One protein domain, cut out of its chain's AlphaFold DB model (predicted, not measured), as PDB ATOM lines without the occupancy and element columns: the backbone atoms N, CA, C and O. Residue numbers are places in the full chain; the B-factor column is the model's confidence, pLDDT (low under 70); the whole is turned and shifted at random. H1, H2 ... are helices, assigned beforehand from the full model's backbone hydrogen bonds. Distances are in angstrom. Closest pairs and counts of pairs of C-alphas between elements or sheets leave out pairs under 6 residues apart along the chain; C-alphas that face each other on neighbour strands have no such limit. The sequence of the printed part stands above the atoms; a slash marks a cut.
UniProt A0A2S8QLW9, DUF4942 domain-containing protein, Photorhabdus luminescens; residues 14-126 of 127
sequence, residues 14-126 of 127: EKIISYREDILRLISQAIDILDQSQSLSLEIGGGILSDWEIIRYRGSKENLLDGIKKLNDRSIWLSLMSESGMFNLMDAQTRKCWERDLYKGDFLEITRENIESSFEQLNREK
ATOM      1  N   GLU A  14      24.099  -6.123  -7.314       90.50
ATOM      2  CA  GLU A  14      24.661  -5.045  -6.486       90.50
ATOM      3  C   GLU A  14      24.222  -5.131  -5.020       90.50
ATOM      4  O   GLU A  14      24.991  -4.820  -4.112       90.50
ATOM      5  N   LYS A  15      22.984  -5.575  -4.770       92.31
ATOM      6  CA  LYS A  15      22.458  -5.767  -3.415       92.31
ATOM      7  C   LYS A  15      23.063  -7.009  -2.761       92.31
ATOM      8  O   LYS A  15      23.322  -6.976  -1.563       92.31
ATOM      9  N   ILE A  16      23.341  -8.063  -3.534       93.31
ATOM     10  CA  ILE A  16      24.086  -9.243  -3.065       93.31
ATOM     11  C   ILE A  16      25.507  -8.838  -2.646       93.31
ATOM     12  O   ILE A  16      25.910  -9.129  -1.522       93.31
ATOM     13  N   ILE A  17      26.232  -8.116  -3.507       94.56
ATOM     14  CA  ILE A  17      27.600  -7.645  -3.235       94.56
ATOM     15  C   ILE A  17      27.611  -6.706  -2.018       94.56
ATOM     16  O   ILE A  17      28.350  -6.944  -1.067       94.56
ATOM     17  N   SER A  18      26.739  -5.691  -1.985       95.44
ATOM     18  CA  SER A  18      26.654  -4.755  -0.852       95.44
ATOM     19  C   SER A  18      26.361  -5.465   0.473       95.44
ATOM     20  O   SER A  18      26.995  -5.159   1.480       95.44
ATOM     21  N   TYR A  19      25.421  -6.415   0.493       95.81
ATOM     22  CA  TYR A  19      25.064  -7.127   1.723       95.81
ATOM     23  C   TYR A  19      26.141  -8.121   2.159       95.81
ATOM     24  O   TYR A  19      26.343  -8.292   3.359       95.81
ATOM     25  N   ARG A  20      26.875  -8.734   1.224       95.94
ATOM     26  CA  ARG A  20      28.058  -9.541   1.543       95.94
ATOM     27  C   ARG A  20      29.110  -8.712   2.281       95.94
ATOM     28  O   ARG A  20      29.566  -9.141   3.339       95.94
ATOM     29  N   GLU A  21      29.459  -7.536   1.762       96.50
ATOM     30  CA  GLU A  21      30.442  -6.656   2.405       96.50
ATOM     31  C   GLU A  21      29.962  -6.175   3.782       96.50
ATOM     32  O   GLU A  21      30.726  -6.205   4.750       96.50
ATOM     33  N   ASP A  22      28.678  -5.823   3.920       97.56
ATOM     34  CA  ASP A  22      28.095  -5.474   5.220       97.56
ATOM     35  C   ASP A  22      28.132  -6.637   6.223       97.56
ATOM     36  O   ASP A  22      28.463  -6.414   7.389       97.56
ATOM     37  N   ILE A  23      27.860  -7.877   5.797       96.44
ATOM     38  CA  ILE A  23      27.966  -9.076   6.647       96.44
ATOM     39  C   ILE A  23      29.404  -9.244   7.159       96.44
ATOM     40  O   ILE A  23      29.610  -9.404   8.363       96.44
ATOM     41  N   LEU A  24      30.406  -9.167   6.275       96.25
ATOM     42  CA  LEU A  24      31.816  -9.310   6.659       96.25
ATOM     43  C   LEU A  24      32.270  -8.185   7.600       96.25
ATOM     44  O   LEU A  24      32.947  -8.443   8.599       96.25
ATOM     45  N   ARG A  25      31.840  -6.947   7.334       97.69
ATOM     46  CA  ARG A  25      32.100  -5.779   8.187       97.69
ATOM     47  C   ARG A  25      31.484  -5.937   9.579       97.69
ATOM     48  O   ARG A  25      32.172  -5.696  10.569       97.69
ATOM     49  N   LEU A  26      30.215  -6.341   9.668       97.94
ATOM     50  CA  LEU A  26      29.512  -6.549  10.941       97.94
ATOM     51  C   LEU A  26      30.154  -7.666  11.771       97.94
ATOM     52  O   LEU A  26      30.297  -7.527  12.984       97.94
ATOM     53  N   ILE A  27      30.594  -8.746  11.125       94.44
ATOM     54  CA  ILE A  27      31.273  -9.855  11.802       94.44
ATOM     55  C   ILE A  27      32.663  -9.429  12.291       94.44
ATOM     56  O   ILE A  27      33.016  -9.723  13.429       94.44
ATOM     57  N   SER A  28      33.417  -8.665  11.495       94.44
ATOM     58  CA  SER A  28      34.699  -8.085  11.925       94.44
ATOM     59  C   SER A  28      34.536  -7.200  13.169       94.44
ATOM     60  O   SER A  28      35.293  -7.348  14.128       94.44
ATOM     61  N   GLN A  29      33.492  -6.361  13.199       95.94
ATOM     62  CA  GLN A  29      33.132  -5.531  14.357       95.94
ATOM     63  C   GLN A  29      32.707  -6.366  15.577       95.94
ATOM     64  O   GLN A  29      33.066  -6.028  16.702       95.94
ATOM     65  N   ALA A  30      31.969  -7.463  15.381       92.88
ATOM     66  CA  ALA A  30      31.575  -8.355  16.471       92.88
ATOM     67  C   ALA A  30      32.789  -9.035  17.128       92.88
ATOM     68  O   ALA A  30      32.845  -9.116  18.354       92.88
ATOM     69  N   ILE A  31      33.781  -9.453  16.331       90.44
ATOM     70  CA  ILE A  31      35.061  -9.984  16.828       90.44
ATOM     71  C   ILE A  31      35.771  -8.925  17.692       90.44
ATOM     72  O   ILE A  31      36.137  -9.217  18.827       90.44
ATOM     73  N   ASP A  32      35.870  -7.676  17.218       91.81
ATOM     74  CA  ASP A  32      36.504  -6.582  17.977       91.81
ATOM     75  C   ASP A  32      35.797  -6.276  19.310       91.81
ATOM     76  O   ASP A  32      36.452  -5.936  20.296       91.81
ATOM     77  N   ILE A  33      34.466  -6.385  19.361       93.38
ATOM     78  CA  ILE A  33      33.676  -6.176  20.588       93.38
ATOM     79  C   ILE A  33      33.942  -7.290  21.607       93.38
ATOM     80  O   ILE A  33      34.106  -7.014  22.799       93.38
ATOM     81  N   LEU A  34      34.014  -8.544  21.158       90.94
ATOM     82  CA  LEU A  34      34.313  -9.689  22.021       90.94
ATOM     83  C   LEU A  34      35.764  -9.632  22.534       90.94
ATOM     84  O   LEU A  34      36.020  -9.883  23.713       90.94
ATOM     85  N   ASP A  35      36.694  -9.180  21.691       89.19
ATOM     86  CA  ASP A  35      38.090  -8.936  22.054       89.19
ATOM     87  C   ASP A  35      38.248  -7.833  23.121       89.19
ATOM     88  O   ASP A  35      39.013  -7.989  24.083       89.19
ATOM     89  N   GLN A  36      37.483  -6.743  23.003       93.19
ATOM     90  CA  GLN A  36      37.408  -5.687  24.019       93.19
ATOM     91  C   GLN A  36      36.776  -6.195  25.323       93.19
ATOM     92  O   GLN A  36      37.297  -5.918  26.401       93.19
ATOM     93  N   SER A  37      35.702  -6.986  25.242       92.81
ATOM     94  CA  SER A  37      35.041  -7.577  26.414       92.81
ATOM     95  C   SER A  37      35.981  -8.483  27.218       92.81
ATOM     96  O   SER A  37      36.037  -8.373  28.445       92.81
ATOM     97  N   GLN A  38      36.787  -9.312  26.543       91.19
ATOM     98  CA  GLN A  38      37.816 -10.114  27.207       91.19
ATOM     99  C   GLN A  38      38.888  -9.235  27.872       91.19
ATOM    100  O   GLN A  38      39.325  -9.537  28.983       91.19
ATOM    101  N   SER A  39      39.296  -8.145  27.223       92.31
ATOM    102  CA  SER A  39      40.309  -7.227  27.762       92.31
ATOM    103  C   SER A  39      39.823  -6.546  29.049       92.31
ATOM    104  O   SER A  39      40.519  -6.583  30.061       92.31
ATOM    105  N   LEU A  40      38.585  -6.036  29.047       95.94
ATOM    106  CA  LEU A  40      37.939  -5.436  30.221       95.94
ATOM    107  C   LEU A  40      37.756  -6.438  31.370       95.94
ATOM    108  O   LEU A  40      37.957  -6.076  32.527       95.94
ATOM    109  N   SER A  41      37.412  -7.698  31.068       94.94
ATOM    110  CA  SER A  41      37.321  -8.760  32.082       94.94
ATOM    111  C   SER A  41      38.651  -8.944  32.818       94.94
ATOM    112  O   SER A  41      38.668  -9.004  34.043       94.94
ATOM    113  N   LEU A  42      39.777  -8.969  32.095       94.44
ATOM    114  CA  LEU A  42      41.105  -9.125  32.698       94.44
ATOM    115  C   LEU A  42      41.532  -7.886  33.500       94.44
ATOM    116  O   LEU A  42      42.118  -8.033  34.571       94.44
ATOM    117  N   GLU A  43      41.216  -6.680  33.018       96.88
ATOM    118  CA  GLU A  43      41.571  -5.415  33.679       96.88
ATOM    119  C   GLU A  43      40.968  -5.298  35.089       96.88
ATOM    120  O   GLU A  43      41.644  -4.856  36.019       96.88
ATOM    121  N   ILE A  44      39.731  -5.768  35.283       97.44
ATOM    122  CA  ILE A  44      39.054  -5.760  36.593       97.44
ATOM    123  C   ILE A  44      39.415  -6.960  37.492       97.44
ATOM    124  O   ILE A  44      38.784  -7.159  38.531       97.44
ATOM    125  N   GLY A  45      40.394  -7.786  37.104       96.12
ATOM    126  CA  GLY A  45      40.745  -9.024  37.812       96.12
ATOM    127  C   GLY A  45      39.733 -10.164  37.624       96.12
ATOM    128  O   GLY A  45      39.721 -11.119  38.402       96.12
ATOM    129  N   GLY A  46      38.872 -10.062  36.610       91.62
ATOM    130  CA  GLY A  46      37.995 -11.131  36.148       91.62
ATOM    131  C   GLY A  46      38.740 -12.207  35.349       91.62
ATOM    132  O   GLY A  46      39.956 -12.174  35.157       91.62
ATOM    133  N   GLY A  47      37.986 -13.213  34.904       90.38
ATOM    134  CA  GLY A  47      38.529 -14.395  34.238       90.38
ATOM    135  C   GLY A  47      38.562 -14.323  32.709       90.38
ATOM    136  O   GLY A  47      38.127 -13.361  32.069       90.38
ATOM    137  N   ILE A  48      39.034 -15.423  32.125       89.25
ATOM    138  CA  ILE A  48      38.863 -15.745  30.707       89.25
ATOM    139  C   ILE A  48      37.388 -16.071  30.422       89.25
ATOM    140  O   ILE A  48      36.776 -16.891  31.109       89.25
ATOM    141  N   LEU A  49      36.834 -15.453  29.380       88.06
ATOM    142  CA  LEU A  49      35.509 -15.719  28.829       88.06
ATOM    143  C   LEU A  49      35.615 -16.943  27.905       88.06
ATOM    144  O   LEU A  49      35.831 -16.817  26.699       88.06
ATOM    145  N   SER A  50      35.526 -18.135  28.503       72.06
ATOM    146  CA  SER A  50      35.934 -19.414  27.897       72.06
ATOM    147  C   SER A  50      35.397 -19.663  26.493       72.06
ATOM    148  O   SER A  50      36.148 -20.109  25.632       72.06
ATOM    149  N   ASP A  51      34.123 -19.369  26.242       77.12
ATOM    150  CA  ASP A  51      33.483 -19.702  24.967       77.12
ATOM    151  C   ASP A  51      33.999 -18.817  23.826       77.12
ATOM    152  O   ASP A  51      34.156 -19.293  22.700       77.12
ATOM    153  N   TRP A  52      34.341 -17.557  24.124       79.38
ATOM    154  CA  TRP A  52      34.995 -16.672  23.163       79.38
ATOM    155  C   TRP A  52      36.452 -17.067  22.943       79.38
ATOM    156  O   TRP A  52      36.872 -17.248  21.800       79.38
ATOM    157  N   GLU A  53      37.212 -17.290  24.018       72.38
ATOM    158  CA  GLU A  53      38.614 -17.695  23.892       72.38
ATOM    159  C   GLU A  53      38.754 -19.043  23.167       72.38
ATOM    160  O   GLU A  53      39.645 -19.187  22.342       72.38
ATOM    161  N   ILE A  54      37.848 -20.012  23.351       73.38
ATOM    162  CA  ILE A  54      37.855 -21.269  22.574       73.38
ATOM    163  C   ILE A  54      37.676 -21.015  21.068       73.38
ATOM    164  O   ILE A  54      38.240 -21.755  20.261       73.38
ATOM    165  N   ILE A  55      36.908 -19.997  20.668       72.50
ATOM    166  CA  ILE A  55      36.751 -19.601  19.260       72.50
ATOM    167  C   ILE A  55      38.017 -18.880  18.769       72.50
ATOM    168  O   ILE A  55      38.547 -19.241  17.719       72.50
ATOM    169  N   ARG A  56      38.553 -17.940  19.557       68.12
ATOM    170  CA  ARG A  56      39.776 -17.176  19.257       68.12
ATOM    171  C   ARG A  56      41.035 -18.061  19.183       68.12
ATOM    172  O   ARG A  56      41.857 -17.897  18.288       68.12
ATOM    173  N   TYR A  57      41.180 -19.062  20.052       64.62
ATOM    174  CA  TYR A  57      42.294 -20.022  20.013       64.62
ATOM    175  C   TYR A  57      42.241 -20.974  18.804       64.62
ATOM    176  O   TYR A  57      43.252 -21.597  18.481       64.62
ATOM    177  N   ARG A  58      41.095 -21.100  18.114       67.50
ATOM    178  CA  ARG A  58      40.968 -21.928  16.897       67.50
ATOM    179  C   ARG A  58      41.454 -21.227  15.626       67.50
ATOM    180  O   ARG A  58      41.614 -21.896  14.608       67.50
ATOM    181  N   GLY A  59      41.711 -19.920  15.660       74.25
ATOM    182  CA  GLY A  59      42.275 -19.182  14.533       74.25
ATOM    183  C   GLY A  59      42.289 -17.675  14.765       74.25
ATOM    184  O   GLY A  59      41.494 -17.154  15.539       74.25
ATOM    185  N   SER A  60      43.177 -16.964  14.066       85.50
ATOM    186  CA  SER A  60      43.199 -15.500  14.117       85.50
ATOM    187  C   SER A  60      41.896 -14.891  13.576       85.50
ATOM    188  O   SER A  60      41.106 -15.566  12.905       85.50
ATOM    189  N   LYS A  61      41.692 -13.591  13.819       86.62
ATOM    190  CA  LYS A  61      40.564 -12.827  13.269       86.62
ATOM    191  C   LYS A  61      40.439 -13.009  11.751       86.62
ATOM    192  O   LYS A  61      39.336 -13.192  11.243       86.62
ATOM    193  N   GLU A  62      41.563 -13.030  11.042       89.38
ATOM    194  CA  GLU A  62      41.639 -13.239   9.595       89.38
ATOM    195  C   GLU A  62      41.166 -14.644   9.202       89.38
ATOM    196  O   GLU A  62      40.368 -14.773   8.277       89.38
ATOM    197  N   ASN A  63      41.580 -15.689   9.929       90.12
ATOM    198  CA  ASN A  63      41.140 -17.067   9.673       90.12
ATOM    199  C   ASN A  63      39.629 -17.239   9.908       90.12
ATOM    200  O   ASN A  63      38.955 -17.928   9.141       90.12
ATOM    201  N   LEU A  64      39.090 -16.610  10.960       88.69
ATOM    202  CA  LEU A  64      37.654 -16.617  11.248       88.69
ATOM    203  C   LEU A  64      36.869 -15.881  10.151       88.69
ATOM    204  O   LEU A  64      35.867 -16.405   9.662       88.69
ATOM    205  N   LEU A  65      37.347 -14.710   9.715       91.88
ATOM    206  CA  LEU A  65      36.732 -13.935   8.636       91.88
ATOM    207  C   LEU A  65      36.802 -14.648   7.278       91.88
ATOM    208  O   LEU A  65      35.801 -14.658   6.568       91.88
ATOM    209  N   ASP A  66      37.922 -15.281   6.921       92.06
ATOM    210  CA  ASP A  66      38.058 -16.062   5.682       92.06
ATOM    211  C   ASP A  66      37.135 -17.294   5.673       92.06
ATOM    212  O   ASP A  66      36.435 -17.544   4.689       92.06
ATOM    213  N   GLY A  67      37.055 -18.024   6.791       91.69
ATOM    214  CA  GLY A  67      36.122 -19.142   6.937       91.69
ATOM    215  C   GLY A  67      34.664 -18.701   6.771       91.69
ATOM    216  O   GLY A  67      33.901 -19.322   6.031       91.69
ATOM    217  N   ILE A  68      34.284 -17.588   7.400       92.25
ATOM    218  CA  ILE A  68      32.942 -17.001   7.294       92.25
ATOM    219  C   ILE A  68      32.660 -16.478   5.879       92.25
ATOM    220  O   ILE A  68      31.581 -16.743   5.347       92.25
ATOM    221  N   LYS A  69      33.627 -15.810   5.237       94.75
ATOM    222  CA  LYS A  69      33.554 -15.368   3.836       94.75
ATOM    223  C   LYS A  69      33.251 -16.546   2.919       94.75
ATOM    224  O   LYS A  69      32.264 -16.509   2.192       94.75
ATOM    225  N   LYS A  70      34.013 -17.636   3.029       94.69
ATOM    226  CA  LYS A  70      33.791 -18.860   2.246       94.69
ATOM    227  C   LYS A  70      32.417 -19.484   2.509       94.69
ATOM    228  O   LYS A  70      31.761 -19.918   1.568       94.69
ATOM    229  N   LEU A  71      31.943 -19.513   3.757       94.69
ATOM    230  CA  LEU A  71      30.609 -20.035   4.089       94.69
ATOM    231  C   LEU A  71      29.471 -19.177   3.507       94.69
ATOM    232  O   LEU A  71      28.480 -19.734   3.025       94.69
ATOM    233  N   ASN A  72      29.617 -17.848   3.528       96.50
ATOM    234  CA  ASN A  72      28.644 -16.917   2.961       96.50
ATOM    235  C   ASN A  72      28.638 -16.991   1.428       96.50
ATOM    236  O   ASN A  72      27.601 -17.272   0.836       96.50
ATOM    237  N   ASP A  73      29.804 -16.860   0.792       96.75
ATOM    238  CA  ASP A  73      29.961 -16.888  -0.668       96.75
ATOM    239  C   ASP A  73      29.431 -18.196  -1.269       96.75
ATOM    240  O   ASP A  73      28.711 -18.183  -2.267       96.75
ATOM    241  N   ARG A  74      29.686 -19.332  -0.606       96.31
ATOM    242  CA  ARG A  74      29.117 -20.635  -0.976       96.31
ATOM    243  C   ARG A  74      27.584 -20.641  -0.941       96.31
ATOM    244  O   ARG A  74      26.944 -21.239  -1.804       96.31
ATOM    245  N   SER A  75      26.994 -19.998   0.066       95.06
ATOM    246  CA  SER A  75      25.539 -19.896   0.225       95.06
ATOM    247  C   SER A  75      24.928 -18.961  -0.824       95.06
ATOM    248  O   SER A  75      23.889 -19.283  -1.398       95.06
ATOM    249  N   ILE A  76      25.612 -17.856  -1.138       95.38
ATOM    250  CA  ILE A  76      25.245 -16.926  -2.212       95.38
ATOM    251  C   ILE A  76      25.260 -17.643  -3.566       95.38
ATOM    252  O   ILE A  76      24.266 -17.582  -4.284       95.38
ATOM    253  N   TRP A  77      26.325 -18.383  -3.899       95.06
ATOM    254  CA  TRP A  77      26.404 -19.167  -5.138       95.06
ATOM    255  C   TRP A  77      25.294 -20.215  -5.258       95.06
ATOM    256  O   TRP A  77      24.722 -20.382  -6.336       95.06
ATOM    257  N   LEU A  78      24.952 -20.897  -4.160       93.12
ATOM    258  CA  LEU A  78      23.848 -21.855  -4.139       93.12
ATOM    259  C   LEU A  78      22.489 -21.176  -4.390       93.12
ATOM    260  O   LEU A  78      21.700 -21.690  -5.183       93.12
ATOM    261  N   SER A  79      22.234 -20.019  -3.764       91.94
ATOM    262  CA  SER A  79      21.015 -19.224  -3.993       91.94
ATOM    263  C   SER A  79      20.946 -18.744  -5.438       91.94
ATOM    264  O   SER A  79      19.975 -19.041  -6.131       91.94
ATOM    265  N   LEU A  80      22.025 -18.120  -5.929       91.25
ATOM    266  CA  LEU A  80      22.164 -17.669  -7.311       91.25
ATOM    267  C   LEU A  80      21.818 -18.793  -8.284       91.25
ATOM    268  O   LEU A  80      20.924 -18.606  -9.097       91.25
ATOM    269  N   MET A  81      22.441 -19.970  -8.188       88.50
ATOM    270  CA  MET A  81      22.208 -21.088  -9.119       88.50
ATOM    271  C   MET A  81      20.816 -21.728  -9.013       88.50
ATOM    272  O   MET A  81      20.285 -22.223 -10.011       88.50
ATOM    273  N   SER A  82      20.224 -21.721  -7.817       87.12
ATOM    274  CA  SER A  82      18.888 -22.267  -7.565       87.12
ATOM    275  C   SER A  82      17.789 -21.345  -8.091       87.12
ATOM    276  O   SER A  82      16.914 -21.777  -8.837       87.12
ATOM    277  N   GLU A  83      17.851 -20.063  -7.740       86.00
ATOM    278  CA  GLU A  83      16.812 -19.075  -8.043       86.00
ATOM    279  C   GLU A  83      16.865 -18.586  -9.497       86.00
ATOM    280  O   GLU A  83      15.833 -18.281 -10.089       86.00
ATOM    281  N   SER A  84      18.056 -18.586 -10.099       82.88
ATOM    282  CA  SER A  84      18.267 -18.364 -11.536       82.88
ATOM    283  C   SER A  84      17.746 -19.509 -12.419       82.88
ATOM    284  O   SER A  84      17.632 -19.367 -13.636       82.88
ATOM    285  N   GLY A  85      17.487 -20.686 -11.841       83.19
ATOM    286  CA  GLY A  85      17.215 -21.899 -12.607       83.19
ATOM    287  C   GLY A  85      18.415 -22.412 -13.415       83.19
ATOM    288  O   GLY A  85      18.226 -23.296 -14.251       83.19
ATOM    289  N   MET A  86      19.640 -21.922 -13.171       85.31
ATOM    290  CA  MET A  86      20.858 -22.379 -13.859       85.31
ATOM    291  C   MET A  86      21.102 -23.885 -13.693       85.31
ATOM    292  O   MET A  86      21.570 -24.530 -14.629       85.31
ATOM    293  N   PHE A  87      20.693 -24.486 -12.569       86.75
ATOM    294  CA  PHE A  87      20.724 -25.947 -12.401       86.75
ATOM    295  C   PHE A  87      19.927 -26.727 -13.458       86.75
ATOM    296  O   PHE A  87      20.247 -27.887 -13.701       86.75
ATOM    297  N   ASN A  88      18.918 -26.122 -14.095       85.69
ATOM    298  CA  ASN A  88      18.136 -26.763 -15.160       85.69
ATOM    299  C   ASN A  88      18.881 -26.796 -16.505       85.69
ATOM    300  O   ASN A  88      18.418 -27.443 -17.441       85.69
ATOM    301  N   LEU A  89      20.005 -26.077 -16.621       83.00
ATOM    302  CA  LEU A  89      20.841 -26.035 -17.824       83.00
ATOM    303  C   LEU A  89      21.977 -27.063 -17.782       83.00
ATOM    304  O   LEU A  89      22.623 -27.306 -18.797       83.00
ATOM    305  N   MET A  90      22.234 -27.640 -16.608       87.81
ATOM    306  CA  MET A  90      23.344 -28.550 -16.354       87.81
ATOM    307  C   MET A  90      22.857 -29.995 -16.420       87.81
ATOM    308  O   MET A  90      21.870 -30.359 -15.779       87.81
ATOM    309  N   ASP A  91      23.594 -30.856 -17.117       89.38
ATOM    310  CA  ASP A  91      23.415 -32.297 -16.958       89.38
ATOM    311  C   ASP A  91      23.862 -32.762 -15.553       89.38
ATOM    312  O   ASP A  91      24.552 -32.053 -14.811       89.38
ATOM    313  N   ALA A  92      23.485 -33.986 -15.176       89.69
ATOM    314  CA  ALA A  92      23.749 -34.528 -13.844       89.69
ATOM    315  C   ALA A  92      25.248 -34.650 -13.494       89.69
ATOM    316  O   ALA A  92      25.609 -34.542 -12.321       89.69
ATOM    317  N   GLN A  93      26.127 -34.865 -14.477       90.06
ATOM    318  CA  GLN A  93      27.572 -34.941 -14.266       90.06
ATOM    319  C   GLN A  93      28.169 -33.538 -14.096       90.06
ATOM    320  O   GLN A  93      28.944 -33.318 -13.162       90.06
ATOM    321  N   THR A  94      27.768 -32.584 -14.938       89.00
ATOM    322  CA  THR A  94      28.193 -31.176 -14.853       89.00
ATOM    323  C   THR A  94      27.753 -30.545 -13.530       89.00
ATOM    324  O   THR A  94      28.577 -29.974 -12.811       89.00
ATOM    325  N   ARG A  95      26.495 -30.760 -13.119       90.19
ATOM    326  CA  ARG A  95      25.980 -30.337 -11.807       90.19
ATOM    327  C   ARG A  95      26.771 -30.946 -10.645       90.19
ATOM    328  O   ARG A  95      27.147 -30.226  -9.724       90.19
ATOM    329  N   LYS A  96      27.074 -32.248 -10.690       92.06
ATOM    330  CA  LYS A  96      27.840 -32.937  -9.636       92.06
ATOM    331  C   LYS A  96      29.285 -32.431  -9.521       92.06
ATOM    332  O   LYS A  96      29.819 -32.370  -8.415       92.06
ATOM    333  N   CYS A  97      29.923 -32.073 -10.637       91.00
ATOM    334  CA  CYS A  97      31.229 -31.412 -10.623       91.00
ATOM    335  C   CYS A  97      31.146 -30.033  -9.956       91.00
ATOM    336  O   CYS A  97      31.932 -29.758  -9.053       91.00
ATOM    337  N   TRP A  98      30.158 -29.216 -10.334       91.69
ATOM    338  CA  TRP A  98      29.955 -27.888  -9.753       91.69
ATOM    339  C   TRP A  98      29.661 -27.943  -8.246       91.69
ATOM    340  O   TRP A  98      30.314 -27.248  -7.475       91.69
ATOM    341  N   GLU A  99      28.760 -28.825  -7.798       92.50
ATOM    342  CA  GLU A  99      28.459 -29.006  -6.369       92.50
ATOM    343  C   GLU A  99      29.709 -29.444  -5.581       92.50
ATOM    344  O   GLU A  99      29.973 -28.933  -4.493       92.50
ATOM    345  N   ARG A 100      30.528 -30.351  -6.135       94.38
ATOM    346  CA  ARG A 100      31.797 -30.776  -5.522       94.38
ATOM    347  C   ARG A 100      32.757 -29.601  -5.332       94.38
ATOM    348  O   ARG A 100      33.354 -29.486  -4.264       94.38
ATOM    349  N   ASP A 101      32.936 -28.778  -6.356       93.31
ATOM    350  CA  ASP A 101      33.908 -27.683  -6.327       93.31
ATOM    351  C   ASP A 101      33.402 -26.535  -5.426       93.31
ATOM    352  O   ASP A 101      34.146 -26.053  -4.567       93.31
ATOM    353  N   LEU A 102      32.088 -26.266  -5.436       93.62
ATOM    354  CA  LEU A 102      31.403 -25.415  -4.456       93.62
ATOM    355  C   LEU A 102      31.704 -25.834  -2.999       93.62
ATOM    356  O   LEU A 102      32.030 -24.991  -2.160       93.62
ATOM    357  N   TYR A 103      31.599 -27.128  -2.670       91.56
ATOM    358  CA  TYR A 103      31.829 -27.612  -1.301       91.56
ATOM    359  C   TYR A 103      33.299 -27.607  -0.864       91.56
ATOM    360  O   TYR A 103      33.552 -27.532   0.340       91.56
ATOM    361  N   LYS A 104      34.256 -27.646  -1.798       93.44
ATOM    362  CA  LYS A 104      35.689 -27.488  -1.492       93.44
ATOM    363  C   LYS A 104      36.095 -26.044  -1.189       93.44
ATOM    364  O   LYS A 104      37.129 -25.838  -0.561       93.44
ATOM    365  N   GLY A 105      35.301 -25.064  -1.625       92.12
ATOM    366  CA  GLY A 105      35.719 -23.660  -1.674       92.12
ATOM    367  C   GLY A 105      36.338 -23.247  -3.013       92.12
ATOM    368  O   GLY A 105      36.851 -22.136  -3.115       92.12
ATOM    369  N   ASP A 106      36.277 -24.112  -4.030       93.81
ATOM    370  CA  ASP A 106      36.811 -23.879  -5.374       93.81
ATOM    371  C   ASP A 106      35.760 -23.138  -6.230       93.81
ATOM    372  O   ASP A 106      35.229 -23.669  -7.206       93.81
ATOM    373  N   PHE A 107      35.409 -21.912  -5.832       92.81
ATOM    374  CA  PHE A 107      34.443 -21.056  -6.530       92.81
ATOM    375  C   PHE A 107      34.987 -19.638  -6.754       92.81
ATOM    376  O   PHE A 107      35.898 -19.183  -6.062       92.81
ATOM    377  N   LEU A 108      34.421 -18.930  -7.736       93.19
ATOM    378  CA  LEU A 108      34.786 -17.543  -8.031       93.19
ATOM    379  C   LEU A 108      34.353 -16.604  -6.895       93.19
ATOM    380  O   LEU A 108      33.348 -16.842  -6.223       93.19
ATOM    381  N   GLU A 109      35.076 -15.502  -6.703       94.50
ATOM    382  CA  GLU A 109      34.660 -14.463  -5.758       94.50
ATOM    383  C   GLU A 109      33.322 -13.831  -6.186       94.50
ATOM    384  O   GLU A 109      33.061 -13.672  -7.376       94.50
ATOM    385  N   ILE A 110      32.487 -13.444  -5.219       95.06
ATOM    386  CA  ILE A 110      31.230 -12.716  -5.441       95.06
ATOM    387  C   ILE A 110      31.532 -11.284  -5.921       95.06
ATOM    388  O   ILE A 110      31.520 -10.329  -5.147       95.06
ATOM    389  N   THR A 111      31.811 -11.146  -7.218       94.25
ATOM    390  CA  THR A 111      31.851  -9.876  -7.960       94.25
ATOM    391  C   THR A 111      30.838  -9.921  -9.099       94.25
ATOM    392  O   THR A 111      30.379 -11.001  -9.488       94.25
ATOM    393  N   ARG A 112      30.493  -8.758  -9.665       92.12
ATOM    394  CA  ARG A 112      29.571  -8.673 -10.803       92.12
ATOM    395  C   ARG A 112      30.095  -9.482 -11.990       92.12
ATOM    396  O   ARG A 112      29.378 -10.320 -12.523       92.12
ATOM    397  N   GLU A 113      31.361  -9.282 -12.336       92.94
ATOM    398  CA  GLU A 113      32.034  -9.894 -13.484       92.94
ATOM    399  C   GLU A 113      32.081 -11.421 -13.356       92.94
ATOM    400  O   GLU A 113      31.860 -12.137 -14.331       92.94
ATOM    401  N   ASN A 114      32.325 -11.936 -12.149       94.50
ATOM    402  CA  ASN A 114      32.356 -13.372 -11.878       94.50
ATOM    403  C   ASN A 114      30.960 -14.012 -11.944       94.50
ATOM    404  O   ASN A 114      30.816 -15.114 -12.475       94.50
ATOM    405  N   ILE A 115      29.925 -13.331 -11.439       91.88
ATOM    406  CA  ILE A 115      28.532 -13.800 -11.527       91.88
ATOM    407  C   ILE A 115      28.065 -13.796 -12.985       91.88
ATOM    408  O   ILE A 115      27.587 -14.817 -13.481       91.88
ATOM    409  N   GLU A 116      28.254 -12.681 -13.692       90.06
ATOM    410  CA  GLU A 116      27.853 -12.520 -15.091       90.06
ATOM    411  C   GLU A 116      28.589 -13.511 -16.003       90.06
ATOM    412  O   GLU A 116      27.943 -14.243 -16.751       90.06
ATOM    413  N   SER A 117      29.916 -13.637 -15.887       90.25
ATOM    414  CA  SER A 117      30.692 -14.581 -16.710       90.25
ATOM    415  C   SER A 117      30.354 -16.051 -16.439       90.25
ATOM    416  O   SER A 117      30.299 -16.841 -17.388       90.25
ATOM    417  N   SER A 118      30.063 -16.424 -15.186       88.50
ATOM    418  CA  SER A 118      29.587 -17.769 -14.839       88.50
ATOM    419  C   SER A 118      28.221 -18.058 -15.473       88.50
ATOM    420  O   SER A 118      28.031 -19.103 -16.101       88.50
ATOM    421  N   PHE A 119      27.290 -17.105 -15.382       87.00
ATOM    422  CA  PHE A 119      25.948 -17.218 -15.955       87.00
ATOM    423  C   PHE A 119      25.990 -17.287 -17.490       87.00
ATOM    424  O   PHE A 119      25.304 -18.112 -18.101       87.00
ATOM    425  N   GLU A 120      26.837 -16.478 -18.130       86.62
ATOM    426  CA  GLU A 120      27.074 -16.564 -19.568       86.62
ATOM    427  C   GLU A 120      27.681 -17.906 -19.991       86.62
ATOM    428  O   GLU A 120      27.279 -18.455 -21.019       86.62
ATOM    429  N   GLN A 121      28.655 -18.432 -19.237       84.06
ATOM    430  CA  GLN A 121      29.298 -19.708 -19.548       84.06
ATOM    431  C   GLN A 121      28.278 -20.846 -19.544       84.06
ATOM    432  O   GLN A 121      28.149 -21.542 -20.551       84.06
ATOM    433  N   LEU A 122      27.497 -20.977 -18.472       82.62
ATOM    434  CA  LEU A 122      26.452 -21.998 -18.355       82.62
ATOM    435  C   LEU A 122      25.401 -21.870 -19.469       82.62
ATOM    436  O   LEU A 122      24.928 -22.866 -20.015       82.62
ATOM    437  N   ASN A 123      25.075 -20.642 -19.879       81.38
ATOM    438  CA  ASN A 123      24.163 -20.404 -20.992       81.38
ATOM    439  C   ASN A 123      24.768 -20.741 -22.374       81.38
ATOM    440  O   ASN A 123      24.008 -21.058 -23.288       81.38
ATOM    441  N   ARG A 124      26.101 -20.708 -22.541       80.50
ATOM    442  CA  ARG A 124      26.811 -21.205 -23.741       80.50
ATOM    443  C   ARG A 124      26.955 -22.730 -23.761       80.50
ATOM    444  O   ARG A 124      27.085 -23.302 -24.838       80.50
ATOM    445  N   GLU A 125      26.943 -23.377 -22.598       75.38
ATOM    446  CA  GLU A 125      27.060 -24.836 -22.459       75.38
ATOM    447  C   GLU A 125      25.740 -25.583 -22.746       75.38
ATOM    448  O   GLU A 125      25.757 -26.800 -22.938       75.38
ATOM    449  N   LYS A 126      24.622 -24.853 -22.909       66.81
ATOM    450  CA  LYS A 126      23.393 -25.342 -23.562       66.81
ATOM    451  C   LYS A 126      23.693 -25.871 -24.977       66.81
ATOM    452  O   LYS A 126      23.860 -25.082 -25.909       66.81
TER     453      LYS A 126
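What this domain is: This is residues 14 to 126 of the 127 residues of the protein "DUF4942 domain-containing protein" of Photorhabdus luminescens (UniProt A0A2S8QLW9). What would one see first in this model? It is a long, loose rod in which the two longest helices, H1 and H3, run side by side in opposite ways for part of their lengths, each reaching on toward a different end of the rod. At one end of the rod residues 44 to 49 fold back after H1 into the short H2, while toward the other end H5 and H6 lie by the later part of H3, with the short H4 at the turn between H3 and H5. What is it made of, and how large is it? The printed part has 113 residues, with six named helices in the order H1, H2, H3, H4, H5, H6 and no named strand, and its class is all helix. The whole is loose, with a radius of gyration of the C-alphas of 19.1 A and spans of 66 by 28 by 18 A.

How they stand to each other: What does the longest helix meet? H1, residues 14 to 43, touches H3, residues 61 to 83; their closest C-alphas are those of Leu 24 and Lys 69, 6.9 A apart, and they run opposite ways at a shallow tilt of 28 degrees. H1 is close to but not clearly touching H2, residues 50 to 56, with the closest C-alphas those of Leu 34 and Trp 52, 7.1 A apart, and a steep tilt of 51 degrees, opposite ways. H2 and H3 meet only through their link. How do the later helices stand to H3? H5, residues 92 to 104, is close to but not clearly touching H3, with the closest C-alphas those of Arg 74 and Leu 102, 6.3 A apart; the two run opposite ways at a shallow tilt of 20 degrees. H6, residues 112 to 125, and H3 are near each other, with 6 pairs of C-alphas within 10 A. H4, residues 86 to 89, touches H6 at residues 119 to 125 alone, and their closest C-alphas, those of Leu 89 and Leu 122, are 6.9 A apart. Which parts stay apart? H5 and H6 are apart, though they follow each other in the chain, and H1 and H5 are apart too. H1 and H6 are close but not clearly touching, with the closest C-alphas those of Glu 14 and Arg 112, 7.5 A apart. What do the backbone atoms show? In H1, H2, H3, H5 and H6 every O i to N i+4 pair is within hydrogen-bond range. H4 is too short for such a pair, and its one O i to N i+3 pair is within range.

Where its parts are: Where does the first helix run? H1 goes from C-alpha 14 at (24.661, -5.045, -6.486) to C-alpha 43 at (41.571, -5.415, 33.679), a length of 43.6 A. How long are the others? H3 measures 32.5 A from C-alpha 61 to C-alpha 83, H5 measures 18.6 A and H6 20.1 A; H2 has 7 residues and H4 has 4. Where does the last helix end? H6 ends at C-alpha 125, at (27.060, -24.836, -22.459).

The domain as a whole: How far does the printed part reach? The two C-alphas farthest apart are those of Gly 45 and Lys 126, at 65.8 A. Is it continuous? The printed part has no cut, and none of its links is long: those from H2 to H3, H3 to H4 and H4 to H5 are tight, and those from H1 to H2 and H5 to H6 are short. Where is the model's confidence low? The mean pLDDT of the printed part is 89.6, and residues 56 to 58 and residue 126 are under 70.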